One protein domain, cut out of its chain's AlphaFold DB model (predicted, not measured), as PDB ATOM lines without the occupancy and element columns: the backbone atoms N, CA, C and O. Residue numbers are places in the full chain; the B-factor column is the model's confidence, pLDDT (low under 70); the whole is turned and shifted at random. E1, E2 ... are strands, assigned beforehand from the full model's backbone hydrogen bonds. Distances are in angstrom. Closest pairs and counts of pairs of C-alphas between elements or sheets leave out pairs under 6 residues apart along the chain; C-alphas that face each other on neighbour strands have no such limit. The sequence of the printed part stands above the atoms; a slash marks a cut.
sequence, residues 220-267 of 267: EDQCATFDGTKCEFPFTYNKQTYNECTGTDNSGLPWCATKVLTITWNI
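AT A GLANCE: This is residues 220 to 267 of the 267 residues of a protein of Lepeophtheirus salmonis (UniProt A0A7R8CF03). There is little regular structure here: one tiny two-stranded hairpin, E1 then E2, set among long loops, with the last residues drawn out as a tail to Ile 267 at one end of the longest axis. The printed part has 48 residues, 6 of them in named elements, with no named helix; the class is all strand, and the sheet, E1 - E2, is antiparallel. It is only just loose, close to compact, with a radius of gyration of the C-alphas of 12.0 A, and only just elongated, spanning 40 by 26 by 16 A.

IN THESE COORDINATES: Start at C-alpha 220, (7.182, 40.453, 36.661), and pass residues 220 to 234, which hold no named element. Find E1, residues 235 to 237, from C-alpha 235 at (23.482, 49.085, 28.053), 6.7 A long. E2, residues 240 to 242, is 6.5 A long. Residues 243 to 267 follow with no named element, ending at C-alpha 267, (17.589, 65.065, 13.801).

HOW THE PARTS SIT: Look at the hairpin of E1 and E2, joined by a tight link of 2 residues; their directions stand at 141 degrees. C-alphas 236 and 241 face each other at 4.3 A. N 242 and O 235, 2.8 A apart, and N 237 and O 240, 2.9 A apart, are within hydrogen-bond range.

THE WHOLE: The C-alphas farthest apart, those of Ser 251 and Ile 267, are 41.0 A apart. The printed part has no cut. Mean pLDDT of the printed part is 83.0; residues 220 to 222, 226, 228 and 264 to 267 are under 70.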
ATOM      1  N   GLU A 220       6.440  41.731  36.686       54.22
ATOM      2  CA  GLU A 220       7.182  40.453  36.661       54.22
ATOM      3  C   GLU A 220       8.007  40.236  35.371       54.22
ATOM      4  O   GLU A 220       8.859  39.354  35.300       54.22
ATOM      5  N   ASP A 221       7.784  41.072  34.356       58.12
ATOM      6  CA  ASP A 221       8.495  41.123  33.082       58.12
ATOM      7  C   ASP A 221       9.714  42.072  33.064       58.12
ATOM      8  O   ASP A 221      10.376  42.185  32.030       58.12
ATOM      9  N   GLN A 222      10.041  42.754  34.167       67.69
ATOM     10  CA  GLN A 222      11.121  43.745  34.233       67.69
ATOM     11  C   GLN A 222      12.197  43.362  35.256       67.69
ATOM     12  O   GLN A 222      11.933  43.214  36.446       67.69
ATOM     13  N   CYS A 223      13.448  43.241  34.797       78.38
ATOM     14  CA  CYS A 223      14.591  43.083  35.696       78.38
ATOM     15  C   CYS A 223      14.866  44.394  36.450       78.38
ATOM     16  O   CYS A 223      14.891  45.472  35.851       78.38
ATOM     17  N   ALA A 224      15.126  44.286  37.751       81.00
ATOM     18  CA  ALA A 224      15.504  45.387  38.630       81.00
ATOM     19  C   ALA A 224      16.670  44.977  39.540       81.00
ATOM     20  O   ALA A 224      16.971  43.790  39.700       81.00
ATOM     21  N   THR A 225      17.338  45.970  40.115       78.56
ATOM     22  CA  THR A 225      18.358  45.814  41.148       78.56
ATOM     23  C   THR A 225      17.722  45.490  42.504       78.56
ATOM     24  O   THR A 225      16.507  45.560  42.678       78.56
ATOM     25  N   PHE A 226      18.548  45.128  43.488       67.81
ATOM     26  CA  PHE A 226      18.083  44.716  44.821       67.81
ATOM     27  C   PHE A 226      17.387  45.828  45.617       67.81
ATOM     28  O   PHE A 226      16.599  45.542  46.509       67.81
ATOM     29  N   ASP A 227      17.669  47.086  45.296       71.19
ATOM     30  CA  ASP A 227      17.012  48.284  45.827       71.19
ATOM     31  C   ASP A 227      15.727  48.657  45.062       71.19
ATOM     32  O   ASP A 227      15.135  49.695  45.335       71.19
ATOM     33  N   GLY A 228      15.292  47.828  44.106       67.94
ATOM     34  CA  GLY A 228      14.090  48.059  43.300       67.94
ATOM     35  C   GLY A 228      14.310  48.960  42.082       67.94
ATOM     36  O   GLY A 228      13.375  49.193  41.315       67.94
ATOM     37  N   THR A 229      15.536  49.436  41.838       78.50
ATOM     38  CA  THR A 229      15.826  50.281  40.676       78.50
ATOM     39  C   THR A 229      15.791  49.460  39.386       78.50
ATOM     40  O   THR A 229      16.491  48.464  39.221       78.50
ATOM     41  N   LYS A 230      14.977  49.882  38.419       84.00
ATOM     42  CA  LYS A 230      14.807  49.170  37.147       84.00
ATOM     43  C   LYS A 230      16.104  49.123  36.323       84.00
ATOM     44  O   LYS A 230      16.794  50.130  36.173       84.00
ATOM     45  N   CYS A 231      16.388  47.966  35.725       90.00
ATOM     46  CA  CYS A 231      17.452  47.823  34.736       90.00
ATOM     47  C   CYS A 231      17.072  48.510  33.415       90.00
ATOM     48  O   CYS A 231      15.984  48.296  32.872       90.00
ATOM     49  N   GLU A 232      17.995  49.280  32.853       90.06
ATOM     50  CA  GLU A 232      17.878  49.890  31.535       90.06
ATOM     51  C   GLU A 232      18.657  49.073  30.501       90.06
ATOM     52  O   GLU A 232      19.885  48.973  30.546       90.06
ATOM     53  N   PHE A 233      17.926  48.493  29.549       89.50
ATOM     54  CA  PHE A 233      18.483  47.751  28.423       89.50
ATOM     55  C   PHE A 233      18.155  48.442  27.092       89.50
ATOM     56  O   PHE A 233      17.069  49.011  26.953       89.50
ATOM     57  N   PRO A 234      19.032  48.323  26.082       92.88
ATOM     58  CA  PRO A 234      20.396  47.798  26.167       92.88
ATOM     59  C   PRO A 234      21.353  48.780  26.858       92.88
ATOM     60  O   PRO A 234      21.203  49.994  26.724       92.88
ATOM     61  N   PHE A 235      22.392  48.263  27.516       93.25
ATOM     62  CA  PHE A 235      23.482  49.085  28.053       93.25
ATOM     63  C   PHE A 235      24.849  48.610  27.571       93.25
ATOM     64  O   PHE A 235      25.039  47.433  27.275       93.25
ATOM     65  N   THR A 236      25.823  49.519  27.509       93.19
ATOM     66  CA  THR A 236      27.191  49.192  27.086       93.19
ATOM     67  C   THR A 236      28.153  49.299  28.259       93.19
ATOM     68  O   THR A 236      28.286  50.359  28.869       93.19
ATOM     69  N   TYR A 237      28.878  48.217  28.531       93.62
ATOM     70  CA  TYR A 237      29.945  48.157  29.523       93.62
ATOM     71  C   TYR A 237      31.179  47.489  28.923       93.62
ATOM     72  O   TYR A 237      31.075  46.479  28.233       93.62
ATOM     73  N   ASN A 238      32.357  48.079  29.139       93.69
ATOM     74  CA  ASN A 238      33.621  47.593  28.577       93.69
ATOM     75  C   ASN A 238      33.543  47.291  27.058       93.69
ATOM     76  O   ASN A 238      34.017  46.264  26.576       93.69
ATOM     77  N   LYS A 239      32.899  48.197  26.299       93.81
ATOM     78  CA  LYS A 239      32.659  48.102  24.841       93.81
ATOM     79  C   LYS A 239      31.791  46.915  24.387       93.81
ATOM     80  O   LYS A 239      31.714  46.660  23.190       93.81
ATOM     81  N   GLN A 240      31.129  46.221  25.307       93.94
ATOM     82  CA  GLN A 240      30.159  45.169  25.008       93.94
ATOM     83  C   GLN A 240      28.757  45.639  25.385       93.94
ATOM     84  O   GLN A 240      28.573  46.279  26.420       93.94
ATOM     85  N   THR A 241      27.781  45.344  24.532       94.75
ATOM     86  CA  THR A 241      26.377  45.689  24.763       94.75
ATOM     87  C   THR A 241      25.649  44.506  25.387       94.75
ATOM     88  O   THR A 241      25.721  43.388  24.881       94.75
ATOM     89  N   TYR A 242      24.927  44.772  26.466       91.56
ATOM     90  CA  TYR A 242      24.174  43.802  27.244       91.56
ATOM     91  C   TYR A 242      22.680  44.112  27.142       91.56
ATOM     92  O   TYR A 242      22.252  45.253  27.328       91.56
ATOM     93  N   ASN A 243      21.895  43.080  26.835       92.12
ATOM     94  CA  ASN A 243      20.427  43.128  26.783       92.12
ATOM     95  C   ASN A 243      19.779  42.452  28.005       92.12
ATOM     96  O   ASN A 243      18.559  42.397  28.103       92.12
ATOM     97  N   GLU A 244      20.603  41.918  28.902       89.38
ATOM     98  CA  GLU A 244      20.218  41.202  30.113       89.38
ATOM     99  C   GLU A 244      21.271  41.438  31.204       89.38
ATOM    100  O   GLU A 244      22.324  42.036  30.947       89.38
ATOM    101  N   CYS A 245      20.984  41.006  32.432       89.81
ATOM    102  CA  CYS A 245      21.939  41.106  33.530       89.81
ATOM    103  C   CYS A 245      23.225  40.340  33.202       89.81
ATOM    104  O   CYS A 245      23.192  39.229  32.678       89.81
ATOM    105  N   THR A 246      24.366  40.912  33.569       87.88
ATOM    106  CA  THR A 246      25.678  40.311  33.334       87.88
ATOM    107  C   THR A 246      26.424  40.088  34.639       87.88
ATOM    108  O   THR A 246      26.271  40.850  35.585       87.88
ATOM    109  N   GLY A 247      27.234  39.031  34.702       88.50
ATOM    110  CA  GLY A 247      28.176  38.785  35.801       88.50
ATOM    111  C   GLY A 247      29.589  39.308  35.520       88.50
ATOM    112  O   GLY A 247      30.485  39.116  36.349       88.50
ATOM    113  N   THR A 248      29.805  39.920  34.346       91.81
ATOM    114  CA  THR A 248      31.113  40.421  33.903       91.81
ATOM    115  C   THR A 248      31.671  41.411  34.916       91.81
ATOM    116  O   THR A 248      30.962  42.312  35.359       91.81
ATOM    117  N   ASP A 249      32.941  41.231  35.279       91.19
ATOM    118  CA  ASP A 249      33.680  42.091  36.209       91.19
ATOM    119  C   ASP A 249      33.030  42.250  37.604       91.19
ATOM    120  O   ASP A 249      33.371  43.163  38.351       91.19
ATOM    121  N   ASN A 250      32.142  41.323  37.993       87.19
ATOM    122  CA  ASN A 250      31.445  41.339  39.286       87.19
ATOM    123  C   ASN A 250      31.469  39.977  40.007       87.19
ATOM    124  O   ASN A 250      30.512  39.583  40.666       87.19
ATOM    125  N   SER A 251      32.552  39.204  39.863       87.56
ATOM    126  CA  SER A 251      32.700  37.876  40.498       87.56
ATOM    127  C   SER A 251      31.551  36.895  40.198       87.56
ATOM    128  O   SER A 251      31.247  36.021  41.007       87.56
ATOM    129  N   GLY A 252      30.891  37.044  39.042       80.31
ATOM    130  CA  GLY A 252      29.735  36.233  38.649       80.31
ATOM    131  C   GLY A 252      28.396  36.677  39.249       80.31
ATOM    132  O   GLY A 252      27.374  36.078  38.922       80.31
ATOM    133  N   LEU A 253      28.366  37.723  40.083       79.12
ATOM    134  CA  LEU A 253      27.122  38.293  40.595       79.12
ATOM    135  C   LEU A 253      26.425  39.116  39.497       79.12
ATOM    136  O   LEU A 253      27.048  40.027  38.940       79.12
ATOM    137  N   PRO A 254      25.148  38.831  39.178       86.44
ATOM    138  CA  PRO A 254      24.435  39.520  38.111       86.44
ATOM    139  C   PRO A 254      24.202  40.993  38.462       86.44
ATOM    140  O   PRO A 254      23.764  41.321  39.563       86.44
ATOM    141  N   TRP A 255      24.469  41.877  37.506       91.50
ATOM    142  CA  TRP A 255      24.220  43.311  37.595       91.50
ATOM    143  C   TRP A 255      23.740  43.868  36.247       91.50
ATOM    144  O   TRP A 255      23.884  43.232  35.200       91.50
ATOM    145  N   CYS A 256      23.152  45.060  36.271       93.38
ATOM    146  CA  CYS A 256      22.665  45.772  35.093       93.38
ATOM    147  C   CYS A 256      22.907  47.281  35.246       93.38
ATOM    148  O   CYS A 256      23.107  47.770  36.360       93.38
ATOM    149  N   ALA A 257      22.884  48.035  34.143       92.12
ATOM    150  CA  ALA A 257      22.847  49.493  34.229       92.12
ATOM    151  C   ALA A 257      21.445  49.963  34.632       92.12
ATOM    152  O   ALA A 257      20.456  49.461  34.112       92.12
ATOM    153  N   THR A 258      21.361  50.955  35.514       90.88
ATOM    154  CA  THR A 258      20.098  51.600  35.919       90.88
ATOM    155  C   THR A 258      19.866  52.942  35.231       90.88
ATOM    156  O   THR A 258      18.853  53.593  35.454       90.88
ATOM    157  N   LYS A 259      20.834  53.383  34.420       90.19
ATOM    158  CA  LYS A 259      20.765  54.604  33.622       90.19
ATOM    159  C   LYS A 259      21.685  54.484  32.419       90.19
ATOM    160  O   LYS A 259      22.896  54.319  32.586       90.19
ATOM    161  N   VAL A 260      21.144  54.614  31.216       89.12
ATOM    162  CA  VAL A 260      21.920  54.685  29.980       89.12
ATOM    163  C   VAL A 260      21.875  56.096  29.408       89.12
ATOM    164  O   VAL A 260      20.855  56.781  29.427       89.12
ATOM    165  N   LEU A 261      23.015  56.568  28.900       81.62
ATOM    166  CA  LEU A 261      23.053  57.816  28.148       81.62
ATOM    167  C   LEU A 261      22.423  57.557  26.778       81.62
ATOM    168  O   LEU A 261      23.096  57.126  25.842       81.62
ATOM    169  N   THR A 262      21.122  57.806  26.661       74.62
ATOM    170  CA  THR A 262      20.453  57.831  25.364       74.62
ATOM    171  C   THR A 262      20.948  59.053  24.601       74.62
ATOM    172  O   THR A 262      20.605  60.186  24.941       74.62
ATOM    173  N   ILE A 263      21.764  58.844  23.570       70.62
ATOM    174  CA  ILE A 263      22.091  59.914  22.628       70.62
ATOM    175  C   ILE A 263      20.855  60.100  21.749       70.62
ATOM    176  O   ILE A 263      20.695  59.430  20.729       70.62
ATOM    177  N   THR A 264      19.941  60.975  22.162       62.66
ATOM    178  CA  THR A 264      18.922  61.488  21.252       62.66
ATOM    179  C   THR A 264      19.635  62.427  20.295       62.66
ATOM    180  O   THR A 264      19.885  63.590  20.614       62.66
ATOM    181  N   TRP A 265      20.008  61.910  19.127       63.59
ATOM    182  CA  TRP A 265      20.260  62.767  17.981       63.59
ATOM    183  C   TRP A 265      18.923  63.442  17.682       63.59
ATOM    184  O   TRP A 265      18.015  62.807  17.149       63.59
ATOM    185  N   ASN A 266      18.761  64.688  18.127       65.75
ATOM    186  CA  ASN A 266      17.727  65.550  17.575       65.75
ATOM    187  C   ASN A 266      18.127  65.768  16.116       65.75
ATOM    188  O   ASN A 266      19.010  66.577  15.832       65.75
ATOM    189  N   ILE A 267      17.563  64.925  15.254       68.94
ATOM    190  CA  ILE A 267      17.589  65.065  13.801       68.94
ATOM    191  C   ILE A 267      16.598  66.164  13.435       68.94
ATOM    192  O   ILE A 267      15.470  66.130  13.983       68.94
TER     193      ILE A 267